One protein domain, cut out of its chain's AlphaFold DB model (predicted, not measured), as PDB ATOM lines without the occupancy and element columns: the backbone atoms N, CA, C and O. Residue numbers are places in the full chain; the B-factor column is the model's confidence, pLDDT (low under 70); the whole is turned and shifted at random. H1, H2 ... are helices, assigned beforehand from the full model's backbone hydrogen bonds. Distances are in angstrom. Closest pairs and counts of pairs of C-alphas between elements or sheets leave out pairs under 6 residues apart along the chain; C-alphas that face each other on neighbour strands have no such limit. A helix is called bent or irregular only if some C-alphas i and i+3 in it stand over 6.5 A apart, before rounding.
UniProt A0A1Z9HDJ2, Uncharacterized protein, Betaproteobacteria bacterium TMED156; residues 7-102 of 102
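AT A GLANCE: This is residues 7 to 102 of the 102 residues of an uncharacterized protein of Betaproteobacteria bacterium TMED156 (UniProt A0A1Z9HDJ2). One long helix, H5, makes the longest axis, and the other four helices form a loose arch over one side of it. H4 and H5 meet near the first end of H5 and make a V; H1, H2 and H3 form a loose group of short helices at the V's mouth, alongside the length of H5, with H1 packed on residues 83 to 90 of H5 and H3 farther out. The last residues, 95 to 102, of which 95 to 100 belong to H5, stick out alone. The printed part has 96 residues with five named helices in the order H1, H2, H3, H4, H5 and no named strand, and the class is all helix. The whole is loose, with a radius of gyration of the C-alphas of 16.0 A, and elongated, spanning 55 by 28 by 19 A.

HOW THE PARTS SIT: H5, residues 68 to 100, touches H4, residues 47 to 61, at a steep tilt of 55 degrees, opposite ways. The closest C-alphas are those of Val 55 and Val 75, 6.6 A apart, and the two helices touch with residues 55 to 58 of H4 and 72 to 76 of H5 alone. With residues 83 to 90 alone, H5 also touches H1, residues 7 to 12, at a shallow tilt of 30 degrees, opposite ways; the closest C-alphas, of Leu 12 and Arg 86, are 6.5 A apart. H2, residues 20 to 28, and H5 are near each other, with 7 pairs of C-alphas within 10 A. H3, residues 32 to 41, is close to H1 but not clearly touching, with the closest C-alphas, of Tyr 9 and Ile 35, 7.3 A apart and the lines about perpendicular at 79 degrees. H2 and H3 are also close but not clearly touching, with the closest C-alphas, of Phe 21 and Glu 32, 7.5 A apart. H3 and H5 are apart, and so are H3 and H4. Every O i to N i+4 pair is within hydrogen-bond range in H1, H3 and H5, against 3 of 5 in H2 and 8 of 11 in H4.

IN THESE COORDINATES: H5 runs 48.3 A from C-alpha 68 at (167.527, 224.027, 276.136) to C-alpha 100 at (170.313, 223.898, 324.311). H4 is 22.2 A long, H3 14.3 A and H2 12.6 A. H2 is irregular: C-alphas 24 and 27 are 9.5 A apart. H1, 8.6 A long, begins at C-alpha 7 at (173.128, 212.783, 308.257).

THE WHOLE: The two C-alphas farthest apart, of Asn 65 and Lys 102, are 55.1 A from each other. The printed part has no cut and no long link. The mean pLDDT of the printed part is 95.1, and residue 102 alone is under 70.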
ATOM      1  N   GLN A   7     174.382 212.349 308.864       96.94
ATOM      2  CA  GLN A   7     173.128 212.783 308.257       96.94
ATOM      3  C   GLN A   7     173.211 214.190 307.655       96.94
ATOM      4  O   GLN A   7     172.584 214.433 306.628       96.94
ATOM      5  N   ASP A   8     174.004 215.098 308.229       97.62
ATOM      6  CA  ASP A   8     174.163 216.455 307.695       97.62
ATOM      7  C   ASP A   8     174.928 216.435 306.365       97.62
ATOM      8  O   ASP A   8     174.536 217.102 305.406       97.62
ATOM      9  N   TYR A   9     175.972 215.604 306.266       97.88
ATOM     10  CA  TYR A   9     176.715 215.408 305.018       97.88
ATOM     11  C   TYR A   9     175.833 214.813 303.922       97.88
ATOM     12  O   TYR A   9     175.842 215.287 302.788       97.88
ATOM     13  N   LEU A  10     175.039 213.794 304.262       97.81
ATOM     14  CA  LEU A  10     174.131 213.155 303.309       97.81
ATOM     15  C   LEU A  10     172.988 214.083 302.891       97.81
ATOM     16  O   LEU A  10     172.591 214.073 301.731       97.81
ATOM     17  N   TYR A  11     172.492 214.916 303.804       98.06
ATOM     18  CA  TYR A  11     171.452 215.899 303.512       98.06
ATOM     19  C   TYR A  11     171.922 216.982 302.530       98.06
ATOM     20  O   TYR A  11     171.148 217.451 301.687       98.06
ATOM     21  N   LEU A  12     173.198 217.364 302.623       97.94
ATOM     22  CA  LEU A  12     173.832 218.352 301.751       97.94
ATOM     23  C   LEU A  12     174.371 217.757 300.448       97.94
ATOM     24  O   LEU A  12     174.690 218.508 299.528       97.94
ATOM     25  N   TYR A  13     174.448 216.435 300.317       97.94
ATOM     26  CA  TYR A  13     174.763 215.790 299.048       97.94
ATOM     27  C   TYR A  13     173.570 215.879 298.069       97.94
ATOM     28  O   TYR A  13     172.425 215.686 298.481       97.94
ATOM     29  N   PRO A  14     173.785 216.123 296.760       97.25
ATOM     30  CA  PRO A  14     175.034 216.473 296.076       97.25
ATOM     31  C   PRO A  14     175.224 217.996 295.915       97.25
ATOM     32  O   PRO A  14     175.883 218.450 294.986       97.25
ATOM     33  N   LEU A  15     174.607 218.804 296.770       97.50
ATOM     34  CA  LEU A  15     174.577 220.264 296.645       97.50
ATOM     35  C   LEU A  15     175.856 220.944 297.156       97.50
ATOM     36  O   LEU A  15     176.076 222.117 296.856       97.50
ATOM     37  N   LEU A  16     176.680 220.235 297.929       96.94
ATOM     38  CA  LEU A  16     177.945 220.735 298.459       96.94
ATOM     39  C   LEU A  16     179.089 219.754 298.168       96.94
ATOM     40  O   LEU A  16     178.970 218.543 298.399       96.94
ATOM     41  N   LEU A  17     180.209 220.273 297.662       96.44
ATOM     42  CA  LEU A  17     181.424 219.493 297.447       96.44
ATOM     43  C   LEU A  17     182.112 219.195 298.784       96.44
ATOM     44  O   LEU A  17     182.110 220.047 299.671       96.44
ATOM     45  N   PRO A  18     182.774 218.031 298.924       96.62
ATOM     46  CA  PRO A  18     183.580 217.711 300.102       96.62
ATOM     47  C   PRO A  18     184.573 218.812 300.515       96.62
ATOM     48  O   PRO A  18     184.735 219.065 301.707       96.62
ATOM     49  N   SER A  19     185.190 219.498 299.548       96.12
ATOM     50  CA  SER A  19     186.135 220.601 299.776       96.12
ATOM     51  C   SER A  19     185.477 221.869 300.339       96.12
ATOM     52  O   SER A  19     186.116 222.647 301.043       96.12
ATOM     53  N   GLU A  20     184.185 222.072 300.086       96.81
ATOM     54  CA  GLU A  20     183.456 223.276 300.499       96.81
ATOM     55  C   GLU A  20     182.971 223.203 301.953       96.81
ATOM     56  O   GLU A  20     182.695 224.234 302.565       96.81
ATOM     57  N   PHE A  21     182.895 222.010 302.550       97.31
ATOM     58  CA  PHE A  21     182.398 221.854 303.920       97.31
ATOM     59  C   PHE A  21     183.280 222.539 304.964       97.31
ATOM     60  O   PHE A  21     182.756 223.082 305.935       97.31
ATOM     61  N   LYS A  22     184.608 222.511 304.791       95.25
ATOM     62  CA  LYS A  22     185.524 223.165 305.736       95.25
ATOM     63  C   LYS A  22     185.413 224.687 305.647       95.25
ATOM     64  O   LYS A  22     185.450 225.344 306.680       95.25
ATOM     65  N   LEU A  23     185.227 225.221 304.438       95.94
ATOM     66  CA  LEU A  23     184.991 226.650 304.214       95.94
ATOM     67  C   LEU A  23     183.667 227.097 304.836       95.94
ATOM     68  O   LEU A  23     183.614 228.144 305.467       95.94
ATOM     69  N   GLU A  24     182.620 226.284 304.694       97.06
ATOM     70  CA  GLU A  24     181.303 226.619 305.219       97.06
ATOM     71  C   GLU A  24     181.217 226.457 306.739       97.06
ATOM     72  O   GLU A  24     180.827 227.383 307.434       97.06
ATOM     73  N   TYR A  25     181.563 225.286 307.274       96.81
ATOM     74  CA  TYR A  25     181.259 224.913 308.662       96.81
ATOM     75  C   TYR A  25     182.482 224.935 309.593       96.81
ATOM     76  O   TYR A  25     182.358 224.668 310.796       96.81
ATOM     77  N   GLY A  26     183.669 225.246 309.065       95.19
ATOM     78  CA  GLY A  26     184.905 225.385 309.832       95.19
ATOM     79  C   GLY A  26     185.248 224.135 310.642       95.19
ATOM     80  O   GLY A  26     185.222 223.003 310.152       95.19
ATOM     81  N   GLU A  27     185.548 224.325 311.925       94.81
ATOM     82  CA  GLU A  27     185.879 223.232 312.844       94.81
ATOM     83  C   GLU A  27     184.718 222.276 313.128       94.81
ATOM     84  O   GLU A  27     184.945 221.193 313.661       94.81
ATOM     85  N   ARG A  28     183.479 222.605 312.748       95.75
ATOM     86  CA  ARG A  28     182.344 221.681 312.901       95.75
ATOM     87  C   ARG A  28     182.368 220.558 311.865       95.75
ATOM     88  O   ARG A  28     181.706 219.545 312.074       95.75
ATOM     89  N   SER A  29     183.138 220.717 310.784       97.25
ATOM     90  CA  SER A  29     183.259 219.724 309.721       97.25
ATOM     91  C   SER A  29     184.474 218.807 309.861       97.25
ATOM     92  O   SER A  29     185.577 219.235 310.198       97.25
ATOM     93  N   ASN A  30     184.271 217.549 309.472       96.00
ATOM     94  CA  ASN A  30     185.298 216.598 309.081       96.00
ATOM     95  C   ASN A  30     186.133 217.086 307.887       96.00
ATOM     96  O   ASN A  30     185.742 217.997 307.149       96.00
ATOM     97  N   SER A  31     187.282 216.436 307.694       96.56
ATOM     98  CA  SER A  31     188.156 216.666 306.547       96.56
ATOM     99  C   SER A  31     187.508 216.217 305.237       96.56
ATOM    100  O   SER A  31     186.688 215.295 305.211       96.56
ATOM    101  N   GLU A  32     187.943 216.821 304.131       96.81
ATOM    102  CA  GLU A  32     187.480 216.475 302.785       96.81
ATOM    103  C   GLU A  32     187.564 214.962 302.516       96.81
ATOM    104  O   GLU A  32     186.590 214.341 302.088       96.81
ATOM    105  N   ARG A  33     188.703 214.343 302.852       96.94
ATOM    106  CA  ARG A  33     188.932 212.902 302.672       96.94
ATOM    107  C   ARG A  33     187.940 212.049 303.464       96.94
ATOM    108  O   ARG A  33     187.477 211.031 302.957       96.94
ATOM    109  N   ALA A  34     187.601 212.441 304.691       97.25
ATOM    110  CA  ALA A  34     186.633 211.706 305.503       97.25
ATOM    111  C   ALA A  34     185.222 211.765 304.894       97.25
ATOM    112  O   ALA A  34     184.524 210.750 304.865       97.25
ATOM    113  N   ILE A  35     184.832 212.917 304.342       97.88
ATOM    114  CA  ILE A  35     183.544 213.105 303.660       97.88
ATOM    115  C   ILE A  35     183.497 212.289 302.360       97.88
ATOM    116  O   ILE A  35     182.529 211.573 302.112       97.88
ATOM    117  N   GLN A  36     184.566 212.314 301.559       97.06
ATOM    118  CA  GLN A  36     184.676 211.484 300.353       97.06
ATOM    119  C   GLN A  36     184.570 209.986 300.678       97.06
ATOM    120  O   GLN A  36     183.855 209.246 299.999       97.06
ATOM    121  N   MET A  37     185.239 209.529 301.742       97.56
ATOM    122  CA  MET A  37     185.144 208.142 302.199       97.56
ATOM    123  C   MET A  37     183.735 207.789 302.674       97.56
ATOM    124  O   MET A  37     183.253 206.699 302.372       97.56
ATOM    125  N   LEU A  38     183.051 208.701 303.373       97.62
ATOM    126  CA  LEU A  38     181.644 208.527 303.726       97.62
ATOM    127  C   LEU A  38     180.783 208.326 302.472       97.62
ATOM    128  O   LEU A  38     180.053 207.339 302.400       97.62
ATOM    129  N   TYR A  39     180.904 209.204 301.476       97.69
ATOM    130  CA  TYR A  39     180.144 209.095 300.229       97.69
ATOM    131  C   TYR A  39     180.415 207.771 299.513       97.69
ATOM    132  O   TYR A  39     179.473 207.070 299.143       97.69
ATOM    133  N   LYS A  40     181.687 207.361 299.431       97.06
ATOM    134  CA  LYS A  40     182.076 206.068 298.857       97.06
ATOM    135  C   LYS A  40     181.440 204.889 299.599       97.06
ATOM    136  O   LYS A  40     180.889 204.000 298.957       97.06
ATOM    137  N   ARG A  41     181.464 204.880 300.939       97.88
ATOM    138  CA  ARG A  41     180.828 203.823 301.754       97.88
ATOM    139  C   ARG A  41     179.315 203.755 301.561       97.88
ATOM    140  O   ARG A  41     178.742 202.681 301.689       97.88
ATOM    141  N   LYS A  42     178.672 204.884 301.260       97.81
ATOM    142  CA  LYS A  42     177.231 204.961 300.978       97.81
ATOM    143  C   LYS A  42     176.874 204.644 299.522       97.81
ATOM    144  O   LYS A  42     175.709 204.749 299.163       97.81
ATOM    145  N   GLY A  43     177.850 204.275 298.688       97.25
ATOM    146  CA  GLY A  43     177.627 204.005 297.267       97.25
ATOM    147  C   GLY A  43     177.266 205.256 296.461       97.25
ATOM    148  O   GLY A  43     176.695 205.148 295.377       97.25
ATOM    149  N   LEU A  44     177.570 206.445 296.987       97.56
ATOM    150  CA  LEU A  44     177.316 207.705 296.303       97.56
ATOM    151  C   LEU A  44     178.391 207.955 295.245       97.56
ATOM    152  O   LEU A  44     179.574 207.673 295.439       97.56
ATOM    153  N   ILE A  45     177.965 208.524 294.123       96.62
ATOM    154  CA  ILE A  45     178.852 208.921 293.027       96.62
ATOM    155  C   ILE A  45     179.488 210.292 293.313       96.62
ATOM    156  O   ILE A  45     179.004 211.015 294.193       96.62
ATOM    157  N   PRO A  46     180.535 210.701 292.575       95.38
ATOM    158  CA  PRO A  46     181.103 212.036 292.713       95.38
ATOM    159  C   PRO A  46     180.036 213.131 292.598       95.38
ATOM    160  O   PRO A  46     179.151 213.076 291.744       95.38
ATOM    161  N   THR A  47     180.124 214.142 293.463       95.62
ATOM    162  CA  THR A  47     179.128 215.219 293.585       95.62
ATOM    163  C   THR A  47     178.839 215.909 292.248       95.62
ATOM    164  O   THR A  47     177.681 216.117 291.897       95.62
ATOM    165  N   ILE A  48     179.881 216.207 291.463       95.25
ATOM    166  CA  ILE A  48     179.744 216.841 290.140       95.25
ATOM    167  C   ILE A  48     178.928 215.953 289.193       95.25
ATOM    168  O   ILE A  48     178.053 216.444 288.479       95.25
ATOM    169  N   ASP A  49     179.171 214.644 289.208       96.94
ATOM    170  CA  ASP A  49     178.456 213.698 288.352       96.94
ATOM    171  C   ASP A  49     177.005 213.521 288.799       96.94
ATOM    172  O   ASP A  49     176.112 213.404 287.962       96.94
ATOM    173  N   ALA A  50     176.738 213.571 290.105       97.31
ATOM    174  CA  ALA A  50     175.377 213.585 290.628       97.31
ATOM    175  C   ALA A  50     174.594 214.821 290.172       97.31
ATOM    176  O   ALA A  50     173.465 214.675 289.704       97.31
ATOM    177  N   ILE A  51     175.199 216.012 290.213       97.00
ATOM    178  CA  ILE A  51     174.584 217.235 289.681       97.00
ATOM    179  C   ILE A  51     174.328 217.113 288.177       97.00
ATOM    180  O   ILE A  51     173.216 217.384 287.726       97.00
ATOM    181  N   LYS A  52     175.305 216.632 287.397       96.12
ATOM    182  CA  LYS A  52     175.116 216.383 285.957       96.12
ATOM    183  C   LYS A  52     173.956 215.421 285.694       96.12
ATOM    184  O   LYS A  52     173.157 215.671 284.798       96.12
ATOM    185  N   ARG A  53     173.819 214.354 286.491       97.00
ATOM    186  CA  ARG A  53     172.693 213.411 286.386       97.00
ATOM    187  C   ARG A  53     171.354 214.049 286.744       97.00
ATOM    188  O   ARG A  53     170.367 213.723 286.095       97.00
ATOM    189  N   ILE A  54     171.302 214.933 287.741       95.88
ATOM    190  CA  ILE A  54     170.082 215.687 288.077       95.88
ATOM    191  C   ILE A  54     169.666 216.557 286.889       95.88
ATOM    192  O   ILE A  54     168.521 216.480 286.453       95.88
ATOM    193  N   VAL A  55     170.606 217.315 286.319       95.81
ATOM    194  CA  VAL A  55     170.345 218.163 285.148       95.81
ATOM    195  C   VAL A  55     169.892 217.317 283.959       95.81
ATOM    196  O   VAL A  55     168.859 217.612 283.370       95.81
ATOM    197  N   ALA A  56     170.578 216.216 283.654       95.19
ATOM    198  CA  ALA A  56     170.183 215.321 282.567       95.19
ATOM    199  C   ALA A  56     168.767 214.748 282.761       95.19
ATOM    200  O   ALA A  56     167.972 214.725 281.827       95.19
ATOM    201  N   LYS A  57     168.418 214.328 283.983       94.62
ATOM    202  CA  LYS A  57     167.076 213.810 284.296       94.62
ATOM    203  C   LYS A  57     165.989 214.880 284.246       94.62
ATOM    204  O   LYS A  57     164.842 214.541 283.985       94.62
ATOM    205  N   SER A  58     166.327 216.147 284.483       93.62
ATOM    206  CA  SER A  58     165.350 217.242 284.439       93.62
ATOM    207  C   SER A  58     164.709 217.411 283.058       93.62
ATOM    208  O   SER A  58     163.563 217.830 282.975       93.62
ATOM    209  N   TYR A  59     165.393 217.023 281.979       92.75
ATOM    210  CA  TYR A  59     164.826 217.071 280.629       92.75
ATOM    211  C   TYR A  59     163.650 216.107 280.426       92.75
ATOM    212  O   TYR A  59     162.865 216.286 279.506       92.75
ATOM    213  N   ALA A  60     163.461 215.117 281.307       91.06
ATOM    214  CA  ALA A  60     162.268 214.271 281.265       91.06
ATOM    215  C   ALA A  60     160.972 215.043 281.586       91.06
ATOM    216  O   ALA A  60     159.887 214.549 281.301       91.06
ATOM    217  N   ILE A  61     161.085 216.230 282.192       88.88
ATOM    218  CA  ILE A  61     159.963 217.109 282.547       88.88
ATOM    219  C   ILE A  61     160.077 218.495 281.891       88.88
ATOM    220  O   ILE A  61     159.355 219.409 282.281       88.88
ATOM    221  N   SER A  62     161.001 218.680 280.939       88.38
ATOM    222  CA  SER A  62     161.142 219.960 280.243       88.38
ATOM    223  C   SER A  62     159.995 220.165 279.260       88.38
ATOM    224  O   SER A  62     159.680 219.264 278.482       88.38
ATOM    225  N   ASP A  63     159.416 221.363 279.252       84.81
ATOM    226  CA  ASP A  63     158.440 221.762 278.238       84.81
ATOM    227  C   ASP A  63     159.128 221.890 276.867       84.81
ATOM    228  O   ASP A  63     160.191 222.506 276.757       84.81
ATOM    229  N   MET A  64     158.521 221.321 275.819       80.12
ATOM    230  CA  MET A  64     159.075 221.319 274.459       80.12
ATOM    231  C   MET A  64     159.218 222.729 273.870       80.12
ATOM    232  O   MET A  64     159.997 222.927 272.942       80.12
ATOM    233  N   ASN A  65     158.487 223.711 274.406       87.44
ATOM    234  CA  ASN A  65     158.529 225.098 273.939       87.44
ATOM    235  C   ASN A  65     159.666 225.924 274.563       87.44
ATOM    236  O   ASN A  65     159.872 227.076 274.181       87.44
ATOM    237  N   VAL A  66     160.397 225.370 275.534       88.44
ATOM    238  CA  VAL A  66     161.483 226.076 276.222       88.44
ATOM    239  C   VAL A  66     162.821 225.691 275.602       88.44
ATOM    240  O   VAL A  66     163.183 224.520 275.530       88.44
ATOM    241  N   ALA A  67     163.599 226.695 275.192       91.56
ATOM    242  CA  ALA A  67     164.940 226.468 274.668       91.56
ATOM    243  C   ALA A  67     165.848 225.799 275.716       91.56
ATOM    244  O   ALA A  67     165.839 226.157 276.897       91.56
ATOM    245  N   GLU A  68     166.693 224.870 275.267       90.62
ATOM    246  CA  GLU A  68     167.527 224.027 276.136       90.62
ATOM    247  C   GLU A  68     168.374 224.838 277.131       90.62
ATOM    248  O   GLU A  68     168.466 224.491 278.310       90.62
ATOM    249  N   TYR A  69     168.971 225.942 276.674       92.56
ATOM    250  CA  TYR A  69     169.813 226.793 277.515       92.56
ATOM    251  C   TYR A  69     169.018 227.481 278.637       92.56
ATOM    252  O   TYR A  69     169.528 227.607 279.751       92.56
ATOM    253  N   ILE A  70     167.765 227.877 278.371       93.62
ATOM    254  CA  ILE A  70     166.863 228.493 279.358       93.62
ATOM    255  C   ILE A  70     166.472 227.454 280.405       93.62
ATOM    256  O   ILE A  70     166.539 227.719 281.610       93.62
ATOM    257  N   TRP A  71     166.107 226.253 279.950       93.88
ATOM    258  CA  TRP A  71     165.757 225.150 280.838       93.88
ATOM    259  C   TRP A  71     166.925 224.791 281.758       93.88
ATOM    260  O   TRP A  71     166.789 224.761 282.981       93.88
ATOM    261  N   ARG A  72     168.112 224.597 281.175       93.62
ATOM    262  CA  ARG A  72     169.328 224.273 281.921       93.62
ATOM    263  C   ARG A  72     169.672 225.350 282.950       93.62
ATOM    264  O   ARG A  72     170.004 225.001 284.081       93.62
ATOM    265  N   GLY A  73     169.567 226.628 282.576       94.44
ATOM    266  CA  GLY A  73     169.746 227.756 283.494       94.44
ATOM    267  C   GLY A  73     168.785 227.679 284.679       94.44
ATOM    268  O   GLY A  73     169.220 227.647 285.827       94.44
ATOM    269  N   THR A  74     167.495 227.492 284.398       94.88
ATOM    270  CA  THR A  74     166.441 227.378 285.419       94.88
ATOM    271  C   THR A  74     166.705 226.237 286.410       94.88
ATOM    272  O   THR A  74     166.523 226.390 287.622       94.88
ATOM    273  N   VAL A  75     167.170 225.084 285.921       95.81
ATOM    274  CA  VAL A  75     167.503 223.930 286.771       95.81
ATOM    275  C   VAL A  75     168.706 224.232 287.666       95.81
ATOM    276  O   VAL A  75     168.679 223.898 288.852       95.81
ATOM    277  N   TYR A  76     169.746 224.890 287.144       96.25
ATOM    278  CA  TYR A  76     170.881 225.312 287.967       96.25
ATOM    279  C   TYR A  76     170.490 226.359 289.012       96.25
ATOM    280  O   TYR A  76     170.937 226.247 290.154       96.25
ATOM    281  N   ASP A  77     169.610 227.303 288.681       97.19
ATOM    282  CA  ASP A  77     169.092 228.282 289.642       97.19
ATOM    283  C   ASP A  77     168.300 227.604 290.763       97.19
ATOM    284  O   ASP A  77     168.408 227.961 291.938       97.19
ATOM    285  N   TYR A  78     167.517 226.575 290.431       96.44
ATOM    286  CA  TYR A  78     166.833 225.767 291.435       96.44
ATOM    287  C   TYR A  78     167.820 225.001 292.328       96.44
ATOM    288  O   TYR A  78     167.689 225.035 293.552       96.44
ATOM    289  N   ILE A  79     168.845 224.369 291.746       97.12
ATOM    290  CA  ILE A  79     169.917 223.696 292.499       97.12
ATOM    291  C   ILE A  79     170.620 224.684 293.443       97.12
ATOM    292  O   ILE A  79     170.865 224.354 294.605       97.12
ATOM    293  N   ALA A  80     170.912 225.901 292.977       97.25
ATOM    294  CA  ALA A  80     171.547 226.945 293.775       97.25
ATOM    295  C   ALA A  80     170.666 227.387 294.955       97.25
ATOM    296  O   ALA A  80     171.155 227.479 296.083       97.25
ATOM    297  N   ARG A  81     169.358 227.579 294.735       98.06
ATOM    298  CA  ARG A  81     168.400 227.875 295.815       98.06
ATOM    299  C   ARG A  81     168.339 226.752 296.844       98.06
ATOM    300  O   ARG A  81     168.522 227.005 298.033       98.06
ATOM    301  N   GLN A  82     168.197 225.505 296.390       97.88
ATOM    302  CA  GLN A  82     168.189 224.335 297.272       97.88
ATOM    303  C   GLN A  82     169.476 224.225 298.093       97.88
ATOM    304  O   GLN A  82     169.437 223.899 299.279       97.88
ATOM    305  N   ARG A  83     170.630 224.538 297.494       97.75
ATOM    306  CA  ARG A  83     171.908 224.570 298.209       97.75
ATOM    307  C   ARG A  83     171.866 225.559 299.375       97.75
ATOM    308  O   ARG A  83     172.269 225.199 300.477       97.75
ATOM    309  N   ILE A  84     171.377 226.778 299.154       98.00
ATOM    310  CA  ILE A  84     171.282 227.814 300.194       98.00
ATOM    311  C   ILE A  84     170.324 227.378 301.310       98.00
ATOM    312  O   ILE A  84     170.710 227.375 302.479       98.00
ATOM    313  N   GLU A  85     169.114 226.945 300.956       98.12
ATOM    314  CA  GLU A  85     168.083 226.522 301.916       98.12
ATOM    315  C   GLU A  85     168.555 225.359 302.802       98.12
ATOM    316  O   GLU A  85     168.397 225.368 304.030       98.12
ATOM    317  N   ARG A  86     169.204 224.349 302.207       98.12
ATOM    318  CA  ARG A  86     169.710 223.202 302.973       98.12
ATOM    319  C   ARG A  86     170.878 223.574 303.872       98.12
ATOM    320  O   ARG A  86     170.934 223.092 305.003       98.12
ATOM    321  N   LYS A  87     171.772 224.462 303.425       98.12
ATOM    322  CA  LYS A  87     172.844 224.990 304.280       98.12
ATOM    323  C   LYS A  87     172.276 225.720 305.494       98.12
ATOM    324  O   LYS A  87     172.712 225.448 306.611       98.12
ATOM    325  N   GLN A  88     171.282 226.586 305.287       98.06
ATOM    326  CA  GLN A  88     170.588 227.296 306.368       98.06
ATOM    327  C   GLN A  88     169.925 226.327 307.348       98.06
ATOM    328  O   GLN A  88     170.016 226.514 308.556       98.06
ATOM    329  N   THR A  89     169.321 225.245 306.851       97.88
ATOM    330  CA  THR A  89     168.733 224.202 307.705       97.88
ATOM    331  C   THR A  89     169.776 223.574 308.634       97.88
ATOM    332  O   THR A  89     169.534 223.445 309.834       97.88
ATOM    333  N   VAL A  90     170.948 223.209 308.108       97.69
ATOM    334  CA  VAL A  90     172.039 222.639 308.916       97.69
ATOM    335  C   VAL A  90     172.567 223.666 309.921       97.69
ATOM    336  O   VAL A  90     172.756 223.334 311.088       97.69
ATOM    337  N   TRP A  91     172.717 224.931 309.521       97.56
ATOM    338  CA  TRP A  91     173.081 226.011 310.443       97.56
ATOM    339  C   TRP A  91     172.071 226.218 311.567       97.56
ATOM    340  O   TRP A  91     172.465 226.384 312.718       97.56
ATOM    341  N   ASN A  92     170.776 226.146 311.268       96.69
ATOM    342  CA  ASN A  92     169.733 226.250 312.281       96.69
ATOM    343  C   ASN A  92     169.810 225.090 313.283       96.69
ATOM    344  O   ASN A  92     169.680 225.324 314.480       96.69
ATOM    345  N   ARG A  93     170.086 223.861 312.825       94.69
ATOM    346  CA  ARG A  93     170.313 222.711 313.722       94.69
ATOM    347  C   ARG A  93     171.522 222.928 314.626       94.69
ATOM    348  O   ARG A  93     171.419 222.703 315.829       94.69
ATOM    349  N   ILE A  94     172.636 223.399 314.059       95.06
ATOM    350  CA  ILE A  94     173.843 223.756 314.818       95.06
ATOM    351  C   ILE A  94     173.492 224.782 315.895       95.06
ATOM    352  O   ILE A  94     173.838 224.581 317.056       95.06
ATOM    353  N   ARG A  95     172.782 225.853 315.519       95.25
ATOM    354  CA  ARG A  95     172.386 226.925 316.435       95.25
ATOM    355  C   ARG A  95     171.524 226.396 317.579       95.25
ATOM    356  O   ARG A  95     171.867 226.628 318.727       95.25
ATOM    357  N   ILE A  96     170.467 225.644 317.271       94.56
ATOM    358  CA  ILE A  96     169.564 225.068 318.280       94.56
ATOM    359  C   ILE A  96     170.335 224.164 319.246       94.56
ATOM    360  O   ILE A  96     170.152 224.251 320.456       94.56
ATOM    361  N   TYR A  97     171.232 223.316 318.737       93.25
ATOM    362  CA  TYR A  97     172.065 222.474 319.594       93.25
ATOM    363  C   TYR A  97     172.980 223.311 320.496       93.25
ATOM    364  O   TYR A  97     173.108 223.045 321.685       93.25
ATOM    365  N   GLU A  98     173.631 224.331 319.942       91.81
ATOM    366  CA  GLU A  98     174.508 225.212 320.714       91.81
ATOM    367  C   GLU A  98     173.742 226.078 321.723       91.81
ATOM    368  O   GLU A  98     174.335 226.471 322.718       91.81
ATOM    369  N   GLU A  99     172.457 226.359 321.507       93.56
ATOM    370  CA  GLU A  99     171.584 227.050 322.466       93.56
ATOM    371  C   GLU A  99     171.119 226.129 323.603       93.56
ATOM    372  O   GLU A  99     171.079 226.563 324.748       93.56
ATOM    373  N   LEU A 100     170.798 224.863 323.312       92.44
ATOM    374  CA  LEU A 100     170.313 223.898 324.311       92.44
ATOM    375  C   LEU A 100     171.408 223.355 325.236       92.44
ATOM    376  O   LEU A 100     171.120 222.956 326.360       92.44
ATOM    377  N   TYR A 101     172.642 223.284 324.738       85.25
ATOM    378  CA  TYR A 101     173.791 222.713 325.447       85.25
ATOM    379  C   TYR A 101     174.857 223.767 325.795       85.25
ATOM    380  O   TYR A 101     176.020 223.415 326.023       85.25
ATOM    381  N   LYS A 102     174.472 225.047 325.778       59.75
ATOM    382  CA  LYS A 102     175.209 226.144 326.415       59.75
ATOM    383  C   LYS A 102     174.832 226.233 327.885       59.75
ATOM    384  O   LYS A 102     175.757 226.525 328.669       59.75
TER     385      LYS A 102